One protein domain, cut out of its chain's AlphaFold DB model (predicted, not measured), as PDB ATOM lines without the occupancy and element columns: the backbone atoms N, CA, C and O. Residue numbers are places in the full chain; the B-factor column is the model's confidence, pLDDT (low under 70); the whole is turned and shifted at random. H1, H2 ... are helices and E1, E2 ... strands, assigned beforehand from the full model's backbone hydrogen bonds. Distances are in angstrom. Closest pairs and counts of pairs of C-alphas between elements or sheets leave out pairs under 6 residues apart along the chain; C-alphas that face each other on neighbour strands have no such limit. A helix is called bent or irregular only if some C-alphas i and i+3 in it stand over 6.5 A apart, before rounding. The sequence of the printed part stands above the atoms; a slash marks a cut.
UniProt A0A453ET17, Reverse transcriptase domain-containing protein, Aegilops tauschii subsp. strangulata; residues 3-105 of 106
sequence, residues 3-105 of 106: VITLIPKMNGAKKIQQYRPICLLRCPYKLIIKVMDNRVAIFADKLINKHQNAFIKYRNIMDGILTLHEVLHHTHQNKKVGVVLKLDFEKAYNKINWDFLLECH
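AT A GLANCE: This is residues 3 to 105 of the 106 residues of the protein "Reverse transcriptase domain-containing protein" of Aegilops tauschii subsp. strangulata (UniProt A0A453ET17). Look for an open chain with few contacts: the hairpin E1-E2 leads into the long, kinked helix H1, a loop leads on to H2, and a long stretch runs back to small H3. The printed part has 103 residues, ordered E1, E2, H1, H2, H3, class mixed, with an antiparallel sheet. It is only just extended, close to loose: radius of gyration of the C-alphas 19.4 A, spans 56 by 41 by 27 A.

IN THESE COORDINATES: Find C-alpha 3 at (50.373, 45.804, 62.454); there E1, residues 3 to 8, starts its 16.2 A. E2, residues 19 to 24, runs 15.1 A. H1, residues 27 to 47, runs 28.7 A; H2, residues 61 to 77, 24.7 A. H3, residues 98 to 103, runs 8.6 A to C-alpha 103 at (54.159, 59.010, 35.453).

HOW THE PARTS SIT: In the hairpin E1 and E2, antiparallel at 150 degrees, find N 5 and O 22 within hydrogen-bond range, 2.9 A. H1 kinks 43 degrees near residue 41 and is only just irregular: C-alphas 42 and 45 are 6.8 A apart. Every O i to N i+4 pair is within hydrogen-bond range in H2 and H3, 13 of 17 in H1. The three helices are apart from each other.

THE WHOLE: C-alphas 28 and 79 are farthest apart, 57.6 A. The printed part has no cut; links H1 to H2 and H2 to H3 are long. Residues 50 to 55, 57 to 58 and 104 to 105 are under pLDDT 70.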
ATOM      1  N   VAL A   3      49.978  47.169  62.061       83.31
ATOM      2  CA  VAL A   3      50.373  45.804  62.454       83.31
ATOM      3  C   VAL A   3      50.176  44.879  61.258       83.31
ATOM      4  O   VAL A   3      49.125  44.924  60.625       83.31
ATOM      5  N   ILE A   4      51.171  44.054  60.935       84.94
ATOM      6  CA  ILE A   4      51.037  43.021  59.902       84.94
ATOM      7  C   ILE A   4      50.528  41.749  60.577       84.94
ATOM      8  O   ILE A   4      51.207  41.191  61.435       84.94
ATOM      9  N   THR A   5      49.354  41.282  60.165       86.12
ATOM     10  CA  THR A   5      48.741  40.045  60.660       86.12
ATOM     11  C   THR A   5      48.584  39.052  59.513       86.12
ATOM     12  O   THR A   5      48.223  39.426  58.397       86.12
ATOM     13  N   LEU A   6      48.849  37.771  59.771       87.62
ATOM     14  CA  LEU A   6      48.722  36.699  58.784       87.62
ATOM     15  C   LEU A   6      47.351  36.026  58.900       87.62
ATOM     16  O   LEU A   6      47.017  35.487  59.952       87.62
ATOM     17  N   ILE A   7      46.579  36.011  57.812       89.94
ATOM     18  CA  ILE A   7      45.304  35.283  57.739       89.94
ATOM     19  C   ILE A   7      45.495  33.993  56.929       89.94
ATOM     20  O   ILE A   7      45.982  34.064  55.795       89.94
ATOM     21  N   PRO A   8      45.131  32.812  57.461       90.12
ATOM     22  CA  PRO A   8      45.220  31.560  56.716       90.12
ATOM     23  C   PRO A   8      44.220  31.543  55.549       90.12
ATOM     24  O   PRO A   8      43.059  31.910  55.704       90.12
ATOM     25  N   LYS A   9      44.660  31.096  54.367       85.12
ATOM     26  CA  LYS A   9      43.790  30.905  53.188       85.12
ATOM     27  C   LYS A   9      42.915  29.654  53.293       85.12
ATOM     28  O   LYS A   9      41.929  29.552  52.575       85.12
ATOM     29  N   MET A  10      43.324  28.688  54.111       87.81
ATOM     30  CA  MET A  10      42.679  27.385  54.245       87.81
ATOM     31  C   MET A  10      42.886  26.815  55.648       87.81
ATOM     32  O   MET A  10      43.857  27.160  56.327       87.81
ATOM     33  N   ASN A  11      41.990  25.919  56.059       85.38
ATOM     34  CA  ASN A  11      42.087  25.238  57.346       85.38
ATOM     35  C   ASN A  11      43.353  24.370  57.393       85.38
ATOM     36  O   ASN A  11      43.663  23.661  56.437       85.38
ATOM     37  N   GLY A  12      44.092  24.437  58.503       85.12
ATOM     38  CA  GLY A  12      45.327  23.670  58.683       85.12
ATOM     39  C   GLY A  12      46.512  24.164  57.846       85.12
ATOM     40  O   GLY A  12      47.350  23.356  57.452       85.12
ATOM     41  N   ALA A  13      46.589  25.466  57.549       83.75
ATOM     42  CA  ALA A  13      47.735  26.056  56.856       83.75
ATOM     43  C   ALA A  13      49.057  25.756  57.598       83.75
ATOM     44  O   ALA A  13      49.188  26.034  58.786       83.75
ATOM     45  N   LYS A  14      50.034  25.178  56.886       85.31
ATOM     46  CA  LYS A  14      51.361  24.792  57.420       85.31
ATOM     47  C   LYS A  14      52.516  25.515  56.725       85.31
ATOM     48  O   LYS A  14      53.605  25.606  57.277       85.31
ATOM     49  N   LYS A  15      52.300  26.014  55.503       86.38
ATOM     50  CA  LYS A  15      53.314  26.713  54.697       86.38
ATOM     51  C   LYS A  15      53.020  28.207  54.647       86.38
ATOM     52  O   LYS A  15      51.871  28.603  54.473       86.38
ATOM     53  N   ILE A  16      54.057  29.045  54.675       81.75
ATOM     54  CA  ILE A  16      53.910  30.513  54.670       81.75
ATOM     55  C   ILE A  16      53.141  31.047  53.448       81.75
ATOM     56  O   ILE A  16      52.368  31.994  53.551       81.75
ATOM     57  N   GLN A  17      53.253  30.378  52.297       82.75
ATOM     58  CA  GLN A  17      52.533  30.720  51.062       82.75
ATOM     59  C   GLN A  17      51.000  30.561  51.179       82.75
ATOM     60  O   GLN A  17      50.241  31.149  50.396       82.75
ATOM     61  N   GLN A  18      50.537  29.782  52.162       85.69
ATOM     62  CA  GLN A  18      49.120  29.572  52.467       85.69
ATOM     63  C   GLN A  18      48.538  30.687  53.344       85.69
ATOM     64  O   GLN A  18      47.342  30.664  53.616       85.69
ATOM     65  N   TYR A  19      49.336  31.678  53.743       85.06
ATOM     66  CA  TYR A  19      48.864  32.850  54.473       85.06
ATOM     67  C   TYR A  19      48.752  34.069  53.551       85.06
ATOM     68  O   TYR A  19      49.466  34.201  52.552       85.06
ATOM     69  N   ARG A  20      47.812  34.961  53.866       83.44
ATOM     70  CA  ARG A  20      47.703  36.304  53.290       83.44
ATOM     71  C   ARG A  20      48.136  37.307  54.361       83.44
ATOM     72  O   ARG A  20      47.464  37.377  55.390       83.44
ATOM     73  N   PRO A  21      49.231  38.058  54.163       84.19
ATOM     74  CA  PRO A  21      49.553  39.161  55.053       84.19
ATOM     75  C   PRO A  21      48.535  40.287  54.855       84.19
ATOM     76  O   PRO A  21      48.237  40.667  53.723       84.19
ATOM     77  N   ILE A  22      47.999  40.812  55.954       84.00
ATOM     78  CA  ILE A  22      47.127  41.985  55.972       84.00
ATOM     79  C   ILE A  22      47.743  43.025  56.899       84.00
ATOM     80  O   ILE A  22      48.048  42.741  58.056       84.00
ATOM     81  N   CYS A  23      47.895  44.245  56.391       83.94
ATOM     82  CA  CYS A  23      48.293  45.393  57.193       83.94
ATOM     83  C   CYS A  23      47.057  46.012  57.856       83.94
ATOM     84  O   CYS A  23      46.210  46.609  57.190       83.94
ATOM     85  N   LEU A  24      46.964  45.898  59.176       80.44
ATOM     86  CA  LEU A  24      45.957  46.569  59.985       80.44
ATOM     87  C   LEU A  24      46.420  47.996  60.287       80.44
ATOM     88  O   LEU A  24      47.354  48.232  61.059       80.44
ATOM     89  N   LEU A  25      45.756  48.956  59.650       83.06
ATOM     90  CA  LEU A  25      45.965  50.383  59.870       83.06
ATOM     91  C   LEU A  25      45.079  50.887  61.015       83.06
ATOM     92  O   LEU A  25      43.958  50.416  61.210       83.06
ATOM     93  N   ARG A  26      45.562  51.891  61.756       81.88
ATOM     94  CA  ARG A  26      44.759  52.565  62.790       81.88
ATOM     95  C   ARG A  26      43.573  53.309  62.153       81.88
ATOM     96  O   ARG A  26      43.672  53.783  61.022       81.88
ATOM     97  N   CYS A  27      42.485  53.477  62.911       82.94
ATOM     98  CA  CYS A  27      41.246  54.148  62.483       82.94
ATOM     99  C   CYS A  27      41.437  55.465  61.683       82.94
ATOM    100  O   CYS A  27      40.856  55.564  60.601       82.94
ATOM    101  N   PRO A  28      42.280  56.438  62.098       83.44
ATOM    102  CA  PRO A  28      42.445  57.685  61.339       83.44
ATOM    103  C   PRO A  28      43.002  57.470  59.925       83.44
ATOM    104  O   PRO A  28      42.551  58.108  58.981       83.44
ATOM    105  N   TYR A  29      43.918  56.517  59.736       83.44
ATOM    106  CA  TYR A  29      44.423  56.184  58.402       83.44
ATOM    107  C   TYR A  29      43.336  55.563  57.527       83.44
ATOM    108  O   TYR A  29      43.255  55.860  56.339       83.44
ATOM    109  N   LYS A  30      42.461  54.740  58.117       84.56
ATOM    110  CA  LYS A  30      41.315  54.165  57.405       84.56
ATOM    111  C   LYS A  30      40.352  55.254  56.921       84.56
ATOM    112  O   LYS A  30      39.839  55.146  55.811       84.56
ATOM    113  N   LEU A  31      40.148  56.309  57.716       86.75
ATOM    114  CA  LEU A  31      39.340  57.469  57.325       86.75
ATOM    115  C   LEU A  31      39.965  58.232  56.155       86.75
ATOM    116  O   LEU A  31      39.280  58.470  55.164       86.75
ATOM    117  N   ILE A  32      41.259  58.552  56.229       87.00
ATOM    118  CA  ILE A  32      41.967  59.263  55.150       87.00
ATOM    119  C   ILE A  32      41.893  58.469  53.840       87.00
ATOM    120  O   ILE A  32      41.505  59.018  52.809       87.00
ATOM    121  N   ILE A  33      42.185  57.166  53.892       87.25
ATOM    122  CA  ILE A  33      42.094  56.279  52.723       87.25
ATOM    123  C   ILE A  33      40.668  56.268  52.173       87.25
ATOM    124  O   ILE A  33      40.486  56.327  50.963       87.25
ATOM    125  N   LYS A  34      39.645  56.246  53.037       87.81
ATOM    126  CA  LYS A  34      38.252  56.249  52.581       87.81
ATOM    127  C   LYS A  34      37.854  57.557  51.896       87.81
ATOM    128  O   LYS A  34      37.110  57.528  50.918       87.81
ATOM    129  N   VAL A  35      38.352  58.694  52.378       91.12
ATOM    130  CA  VAL A  35      38.147  59.991  51.719       91.12
ATOM    131  C   VAL A  35      38.825  60.012  50.347       91.12
ATOM    132  O   VAL A  35      38.209  60.451  49.377       91.12
ATOM    133  N   MET A  36      40.057  59.506  50.241       86.62
ATOM    134  CA  MET A  36      40.764  59.388  48.958       86.62
ATOM    135  C   MET A  36      40.022  58.469  47.980       86.62
ATOM    136  O   MET A  36      39.780  58.865  46.843       86.62
ATOM    137  N   ASP A  37      39.590  57.295  48.439       86.88
ATOM    138  CA  ASP A  37      38.801  56.325  47.672       86.88
ATOM    139  C   ASP A  37      37.526  56.959  47.093       86.88
ATOM    140  O   ASP A  37      37.270  56.878  45.895       86.88
ATOM    141  N   ASN A  38      36.774  57.702  47.910       87.19
ATOM    142  CA  ASN A  38      35.569  58.394  47.448       87.19
ATOM    143  C   ASN A  38      35.862  59.465  46.381       87.19
ATOM    144  O   ASN A  38      35.044  59.660  45.484       87.19
ATOM    145  N   ARG A  39      37.008  60.158  46.457       87.62
ATOM    146  CA  ARG A  39      37.412  61.142  45.438       87.62
ATOM    147  C   ARG A  39      37.798  60.461  44.127       87.62
ATOM    148  O   ARG A  39      37.382  60.920  43.068       87.62
ATOM    149  N   VAL A  40      38.556  59.366  44.197       83.88
ATOM    150  CA  VAL A  40      38.979  58.591  43.019       83.88
ATOM    151  C   VAL A  40      37.787  57.906  42.355       83.88
ATOM    152  O   VAL A  40      37.712  57.879  41.128       83.88
ATOM    153  N   ALA A  41      36.811  57.431  43.133       82.56
ATOM    154  CA  ALA A  41      35.616  56.762  42.621       82.56
ATOM    155  C   ALA A  41      34.840  57.599  41.585       82.56
ATOM    156  O   ALA A  41      34.277  57.035  40.654       82.56
ATOM    157  N   ILE A  42      34.856  58.933  41.694       82.19
ATOM    158  CA  ILE A  42      34.190  59.844  40.742       82.19
ATOM    159  C   ILE A  42      34.861  59.801  39.356       82.19
ATOM    160  O   ILE A  42      34.207  59.986  38.331       82.19
ATOM    161  N   PHE A  43      36.170  59.543  39.310       79.81
ATOM    162  CA  PHE A  43      36.945  59.428  38.071       79.81
ATOM    163  C   PHE A  43      37.127  57.977  37.621       79.81
ATOM    164  O   PHE A  43      37.486  57.742  36.468       79.81
ATOM    165  N   ALA A  44      36.843  57.006  38.492       75.88
ATOM    166  CA  ALA A  44      36.979  55.586  38.197       75.88
ATOM    167  C   ALA A  44      36.170  55.177  36.956       75.88
ATOM    168  O   ALA A  44      36.679  54.431  36.129       75.88
ATOM    169  N   ASP A  45      34.974  55.735  36.748       70.19
ATOM    170  CA  ASP A  45      34.176  55.457  35.545       70.19
ATOM    171  C   ASP A  45      34.796  55.980  34.239       70.19
ATOM    172  O   ASP A  45      34.498  55.450  33.170       70.19
ATOM    173  N   LYS A  46      35.661  57.002  34.305       75.19
ATOM    174  CA  LYS A  46      36.407  57.512  33.142       75.19
ATOM    175  C   LYS A  46      37.698  56.733  32.900       75.19
ATOM    176  O   LYS A  46      38.098  56.572  31.753       75.19
ATOM    177  N   LEU A  47      38.348  56.283  33.972       73.44
ATOM    178  CA  LEU A  47      39.619  55.557  33.912       73.44
ATOM    179  C   LEU A  47      39.433  54.072  33.579       73.44
ATOM    180  O   LEU A  47      40.318  53.456  32.990       73.44
ATOM    181  N   ILE A  48      38.300  53.488  33.971       74.81
ATOM    182  CA  ILE A  48      38.063  52.051  33.896       74.81
ATOM    183  C   ILE A  48      37.097  51.737  32.753       74.81
ATOM    184  O   ILE A  48      35.994  52.283  32.664       74.81
ATOM    185  N   ASN A  49      37.500  50.807  31.884       71.75
ATOM    186  CA  ASN A  49      36.706  50.400  30.728       71.75
ATOM    187  C   ASN A  49      35.323  49.885  31.171       71.75
ATOM    188  O   ASN A  49      35.194  49.198  32.185       71.75
ATOM    189  N   LYS A  50      34.277  50.181  30.395       67.12
ATOM    190  CA  LYS A  50      32.896  49.721  30.618       67.12
ATOM    191  C   LYS A  50      32.771  48.199  30.738       67.12
ATOM    192  O   LYS A  50      31.871  47.728  31.413       67.12
ATOM    193  N   HIS A  51      33.682  47.442  30.127       64.81
ATOM    194  CA  HIS A  51      33.696  45.975  30.195       64.81
ATOM    195  C   HIS A  51      34.364  45.409  31.462       64.81
ATOM    196  O   HIS A  51      34.292  44.207  31.716       64.81
ATOM    197  N   GLN A  52      35.024  46.245  32.269       67.94
ATOM    198  CA  GLN A  52      35.565  45.843  33.566       67.94
ATOM    199  C   GLN A  52      34.483  46.051  34.635       67.94
ATOM    200  O   GLN A  52      34.214  47.170  35.060       67.94
ATOM    201  N   ASN A  53      33.841  44.954  35.048       64.62
ATOM    202  CA  ASN A  53      32.704  44.977  35.983       64.62
ATOM    203  C   ASN A  53      33.085  44.643  37.434       64.62
ATOM    204  O   ASN A  53      32.250  44.726  38.329       64.62
ATOM    205  N   ALA A  54      34.338  44.263  37.693       64.50
ATOM    206  CA  ALA A  54      34.797  43.914  39.033       64.50
ATOM    207  C   ALA A  54      35.234  45.162  39.819       64.50
ATOM    208  O   ALA A  54      35.940  46.014  39.290       64.50
ATOM    209  N   PHE A  55      34.862  45.228  41.103       64.06
ATOM    210  CA  PHE A  55      35.304  46.246  42.075       64.06
ATOM    211  C   PHE A  55      34.902  47.707  41.782       64.06
ATOM    212  O   PHE A  55      35.419  48.614  42.429       64.06
ATOM    213  N   ILE A  56      33.948  47.949  40.878       70.31
ATOM    214  CA  ILE A  56      33.389  49.283  40.613       70.31
ATOM    215  C   ILE A  56      32.012  49.384  41.258       70.31
ATOM    216  O   ILE A  56      31.174  48.489  41.136       70.31
ATOM    217  N   LYS A  57      31.768  50.492  41.961       64.19
ATOM    218  CA  LYS A  57      30.463  50.770  42.561       64.19
ATOM    219  C   LYS A  57      29.407  50.826  41.449       64.19
ATOM    220  O   LYS A  57      29.645  51.441  40.421       64.19
ATOM    221  N   TYR A  58      28.251  50.199  41.668       65.75
ATOM    222  CA  TYR A  58      27.134  50.120  40.706       65.75
ATOM    223  C   TYR A  58      27.330  49.203  39.486       65.75
ATOM    224  O   TYR A  58      26.434  49.156  38.649       65.75
ATOM    225  N   ARG A  59      28.424  48.430  39.389       70.69
ATOM    226  CA  ARG A  59      28.553  47.350  38.392       70.69
ATOM    227  C   ARG A  59      28.443  45.996  39.075       70.69
ATOM    228  O   ARG A  59      29.129  45.748  40.068       70.69
ATOM    229  N   ASN A  60      27.558  45.135  38.578       73.00
ATOM    230  CA  ASN A  60      27.380  43.803  39.137       73.00
ATOM    231  C   ASN A  60      28.240  42.799  38.360       73.00
ATOM    232  O   ASN A  60      28.336  42.845  37.133       73.00
ATOM    233  N   ILE A  61      28.837  41.837  39.066       77.31
ATOM    234  CA  ILE A  61      29.522  40.708  38.426       77.31
ATOM    235  C   ILE A  61      28.581  39.935  37.489       77.31
ATOM    236  O   ILE A  61      29.021  39.416  36.464       77.31
ATOM    237  N   MET A  62      27.283  39.925  37.809       79.25
ATOM    238  CA  MET A  62      26.245  39.292  36.998       79.25
ATOM    239  C   MET A  62      26.129  39.914  35.605       79.25
ATOM    240  O   MET A  62      25.931  39.172  34.648       79.25
ATOM    241  N   ASP A  63      26.343  41.226  35.464       79.62
ATOM    242  CA  ASP A  63      26.286  41.903  34.162       79.62
ATOM    243  C   ASP A  63      27.377  41.359  33.229       79.62
ATOM    244  O   ASP A  63      27.137  41.091  32.056       79.62
ATOM    245  N   GLY A  64      28.576  41.103  33.771       80.81
ATOM    246  CA  GLY A  64      29.679  40.516  33.004       80.81
ATOM    247  C   GLY A  64      29.415  39.064  32.592       80.81
ATOM    248  O   GLY A  64      29.759  38.665  31.480       80.81
ATOM    249  N   ILE A  65      28.777  38.282  33.470       82.88
ATOM    250  CA  ILE A  65      28.380  36.896  33.179       82.88
ATOM    251  C   ILE A  65      27.297  36.867  32.097       82.88
ATOM    252  O   ILE A  65      27.380  36.046  31.184       82.88
ATOM    253  N   LEU A  66      26.317  37.771  32.171       84.94
ATOM    254  CA  LEU A  66      25.241  37.872  31.191       84.94
ATOM    255  C   LEU A  66      25.792  38.210  29.801       84.94
ATOM    256  O   LEU A  66      25.518  37.481  28.851       84.94
ATOM    257  N   THR A  67      26.652  39.230  29.696       83.56
ATOM    258  CA  THR A  67      27.303  39.581  28.423       83.56
ATOM    259  C   THR A  67      28.123  38.415  27.860       83.56
ATOM    260  O   THR A  67      28.057  38.130  26.666       83.56
ATOM    261  N   LEU A  68      28.875  37.694  28.701       85.62
ATOM    262  CA  LEU A  68      29.629  36.517  28.255       85.62
ATOM    263  C   LEU A  68      28.697  35.414  27.728       85.62
ATOM    264  O   LEU A  68      28.990  34.797  26.702       85.62
ATOM    265  N   HIS A  69      27.582  35.174  28.419       86.56
ATOM    266  CA  HIS A  69      26.592  34.179  28.025       86.56
ATOM    267  C   HIS A  69      25.930  34.532  26.686       86.56
ATOM    268  O   HIS A  69      25.792  33.663  25.827       86.56
ATOM    269  N   GLU A  70      25.582  35.801  26.465       88.19
ATOM    270  CA  GLU A  70      25.042  36.288  25.189       88.19
ATOM    271  C   GLU A  70      26.028  36.085  24.034       88.19
ATOM    272  O   GLU A  70      25.649  35.563  22.983       88.19
ATOM    273  N   VAL A  71      27.308  36.419  24.236       87.12
ATOM    274  CA  VAL A  71      28.360  36.220  23.224       87.12
ATOM    275  C   VAL A  71      28.536  34.736  22.897       87.12
ATOM    276  O   VAL A  71      28.638  34.364  21.722       87.12
ATOM    277  N   LEU A  72      28.534  33.870  23.914       87.81
ATOM    278  CA  LEU A  72      28.636  32.423  23.732       87.81
ATOM    279  C   LEU A  72      27.426  31.876  22.960       87.81
ATOM    280  O   LEU A  72      27.587  31.125  21.996       87.81
ATOM    281  N   HIS A  73      26.222  32.298  23.346       89.12
ATOM    282  CA  HIS A  73      24.978  31.875  22.713       89.12
ATOM    283  C   HIS A  73      24.901  32.328  21.249       89.12
ATOM    284  O   HIS A  73      24.597  31.525  20.369       89.12
ATOM    285  N   HIS A  74      25.261  33.581  20.963       89.06
ATOM    286  CA  HIS A  74      25.314  34.124  19.606       89.06
ATOM    287  C   HIS A  74      26.338  33.393  18.724       89.06
ATOM    288  O   HIS A  74      26.076  33.106  17.555       89.06
ATOM    289  N   THR A  75      27.503  33.059  19.284       89.06
ATOM    290  CA  THR A  75      28.544  32.288  18.588       89.06
ATOM    291  C   THR A  75      28.050  30.884  18.240       89.06
ATOM    292  O   THR A  75      28.242  30.423  17.112       89.06
ATOM    293  N   HIS A  76      27.343  30.245  19.177       86.81
ATOM    294  CA  HIS A  76      26.752  28.924  18.987       86.81
ATOM    295  C   HIS A  76      25.651  28.924  17.915       86.81
ATOM    296  O   HIS A  76      25.699  28.105  16.997       86.81
ATOM    297  N   GLN A  77      24.708  29.873  17.971       90.44
ATOM    298  CA  GLN A  77      23.631  29.989  16.978       90.44
ATOM    299  C   GLN A  77      24.162  30.224  15.557       90.44
ATOM    300  O   GLN A  77      23.674  29.628  14.601       90.44
ATOM    301  N   ASN A  78      25.204  31.046  15.418       89.38
ATOM    302  CA  ASN A  78      25.797  31.366  14.120       89.38
ATOM    303  C   ASN A  78      26.810  30.327  13.623       89.38
ATOM    304  O   ASN A  78      27.462  30.565  12.605       89.38
ATOM    305  N   LYS A  79      26.974  29.203  14.339       86.12
ATOM    306  CA  LYS A  79      27.958  28.144  14.043       86.12
ATOM    307  C   LYS A  79      29.380  28.685  13.838       86.12
ATOM    308  O   LYS A  79      30.158  28.136  13.057       86.12
ATOM    309  N   LYS A  80      29.722  29.779  14.524       86.19
ATOM    310  CA  LYS A  80      31.061  30.372  14.474       86.19
ATOM    311  C   LYS A  80      31.953  29.678  15.495       86.19
ATOM    312  O   LYS A  80      31.512  29.334  16.588       86.19
ATOM    313  N   VAL A  81      33.221  29.491  15.152       83.50
ATOM    314  CA  VAL A  81      34.228  29.028  16.110       83.50
ATOM    315  C   VAL A  81      34.708  30.240  16.904       83.50
ATOM    316  O   VAL A  81      35.161  31.222  16.318       83.50
ATOM    317  N   GLY A  82      34.582  30.184  18.229       82.56
ATOM    318  CA  GLY A  82      35.066  31.211  19.148       82.56
ATOM    319  C   GLY A  82      36.038  30.621  20.166       82.56
ATOM    320  O   GLY A  82      35.936  29.448  20.519       82.56
ATOM    321  N   VAL A  83      36.975  31.437  20.647       83.56
ATOM    322  CA  VAL A  83      37.941  31.061  21.689       83.56
ATOM    323  C   VAL A  83      37.731  31.969  22.894       83.56
ATOM    324  O   VAL A  83      37.689  33.188  22.752       83.56
ATOM    325  N   VAL A  84      37.616  31.376  24.084       84.75
ATOM    326  CA  VAL A  84      37.543  32.118  25.348       84.75
ATOM    327  C   VAL A  84      38.902  32.055  26.027       84.75
ATOM    328  O   VAL A  84      39.361  30.982  26.415       84.75
ATOM    329  N   LEU A  85      39.535  33.214  26.198       82.88
ATOM    330  CA  LEU A  85      40.787  33.337  26.934       82.88
ATOM    331  C   LEU A  85      40.501  33.811  28.361       82.88
ATOM    332  O   LEU A  85      40.012  34.920  28.570       82.88
ATOM    333  N   LYS A  86      40.835  32.978  29.349       83.44
ATOM    334  CA  LYS A  86      40.780  33.343  30.766       83.44
ATOM    335  C   LYS A  86      42.187  33.664  31.261       83.44
ATOM    336  O   LYS A  86      43.041  32.784  31.293       83.44
ATOM    337  N   LEU A  87      42.407  34.910  31.666       84.62
ATOM    338  CA  LEU A  87      43.661  35.382  32.255       84.62
ATOM    339  C   LEU A  87      43.455  35.627  33.754       84.62
ATOM    340  O   LEU A  87      42.444  36.208  34.143       84.62
ATOM    341  N   ASP A  88      44.403  35.188  34.582       80.69
ATOM    342  CA  ASP A  88      44.414  35.445  36.026       80.69
ATOM    343  C   ASP A  88      45.778  35.996  36.457       80.69
ATOM    344  O   ASP A  88      46.826  35.528  36.006       80.69
ATOM    345  N   PHE A  89      45.769  37.008  37.326       78.56
ATOM    346  CA  PHE A  89      46.980  37.688  37.780       78.56
ATOM    347  C   PHE A  89      47.345  37.248  39.196       78.56
ATOM    348  O   PHE A  89      46.767  37.699  40.188       78.56
ATOM    349  N   GLU A  90      48.383  36.418  39.318       77.88
ATOM    350  CA  GLU A  90      48.876  36.024  40.636       77.88
ATOM    351  C   GLU A  90      49.499  37.228  41.367       77.88
ATOM    352  O   GLU A  90      50.471  37.818  40.884       77.88
ATOM    353  N   LYS A  91      48.974  37.545  42.561       74.56
ATOM    354  CA  LYS A  91      49.438  38.640  43.439       74.56
ATOM    355  C   LYS A  91      49.460  40.003  42.732       74.56
ATOM    356  O   LYS A  91      50.426  40.745  42.881       74.56
ATOM    357  N   ALA A  92      48.391  40.335  42.002       79.06
ATOM    358  CA  ALA A  92      48.264  41.578  41.232       79.06
ATOM    359  C   ALA A  92      48.744  42.834  41.989       79.06
ATOM    360  O   ALA A  92      49.567  43.579  41.472       79.06
ATOM    361  N   TYR A  93      48.334  43.008  43.251       73.06
ATOM    362  CA  TYR A  93      48.728  44.163  44.070       73.06
ATOM    363  C   TYR A  93      50.230  44.253  44.383       73.06
ATOM    364  O   TYR A  93      50.735  45.344  44.613       73.06
ATOM    365  N   ASN A  94      50.958  43.132  44.374       77.44
ATOM    366  CA  ASN A  94      52.400  43.117  44.637       77.44
ATOM    367  C   ASN A  94      53.229  43.355  43.366       77.44
ATOM    368  O   ASN A  94      54.440  43.521  43.463       77.44
ATOM    369  N   LYS A  95      52.599  43.298  42.186       79.19
ATOM    370  CA  LYS A  95      53.256  43.411  40.875       79.19
ATOM    371  C   LYS A  95      52.984  44.758  40.195       79.19
ATOM    372  O   LYS A  95      53.245  44.900  39.006       79.19
ATOM    373  N   ILE A  96      52.439  45.729  40.928       81.00
ATOM    374  CA  ILE A  96      52.193  47.080  40.417       81.00
ATOM    375  C   ILE A  96      53.537  47.804  40.292       81.00
ATOM    376  O   ILE A  96      54.298  47.868  41.255       81.00
ATOM    377  N   ASN A  97      53.816  48.349  39.106       83.62
ATOM    378  CA  ASN A  97      54.941  49.252  38.903       83.62
ATOM    379  C   ASN A  97      54.542  50.659  39.382       83.62
ATOM    380  O   ASN A  97      53.629  51.269  38.825       83.62
ATOM    381  N   TRP A  98      55.206  51.146  40.430       82.38
ATOM    382  CA  TRP A  98      54.924  52.451  41.028       82.38
ATOM    383  C   TRP A  98      55.379  53.619  40.155       82.38
ATOM    384  O   TRP A  98      54.677  54.624  40.111       82.38
ATOM    385  N   ASP A  99      56.487  53.469  39.428       84.44
ATOM    386  CA  ASP A  99      57.020  54.521  38.556       84.44
ATOM    387  C   ASP A  99      56.034  54.816  37.423       84.44
ATOM    388  O   ASP A  99      55.654  55.965  37.208       84.44
ATOM    389  N   PHE A 100      55.501  53.759  36.801       82.31
ATOM    390  CA  PHE A 100      54.452  53.876  35.785       82.31
ATOM    391  C   PHE A 100      53.194  54.578  36.323       82.31
ATOM    392  O   PHE A 100      52.591  55.408  35.647       82.31
ATOM    393  N   LEU A 101      52.787  54.258  37.556       77.19
ATOM    394  CA  LEU A 101      51.581  54.827  38.158       77.19
ATOM    395  C   LEU A 101      51.741  56.324  38.474       77.19
ATOM    396  O   LEU A 101      50.768  57.070  38.373       77.19
ATOM    397  N   LEU A 102      52.949  56.756  38.845       79.88
ATOM    398  CA  LEU A 102      53.269  58.161  39.110       79.88
ATOM    399  C   LEU A 102      53.432  58.972  37.816       79.88
ATOM    400  O   LEU A 102      52.998  60.122  37.767       79.88
ATOM    401  N   GLU A 103      53.988  58.371  36.763       81.31
ATOM    402  CA  GLU A 103      54.159  59.010  35.453       81.31
ATOM    403  C   GLU A 103      52.811  59.307  34.776       81.31
ATOM    404  O   GLU A 103      52.607  60.404  34.264       81.31
ATOM    405  N   CYS A 104      51.835  58.395  34.873       63.28
ATOM    406  CA  CYS A 104      50.478  58.617  34.354       63.28
ATOM    407  C   CYS A 104      49.695  59.753  35.044       63.28
ATOM    408  O   CYS A 104      48.578  60.052  34.621       63.28
ATOM    409  N   HIS A 105      50.225  60.350  36.116       53.12
ATOM    410  CA  HIS A 105      49.574  61.428  36.864       53.12
ATOM    411  C   HIS A 105      50.149  62.831  36.543       53.12
ATOM    412  O   HIS A 105      49.723  63.805  37.173       53.12
TER     413      HIS A 105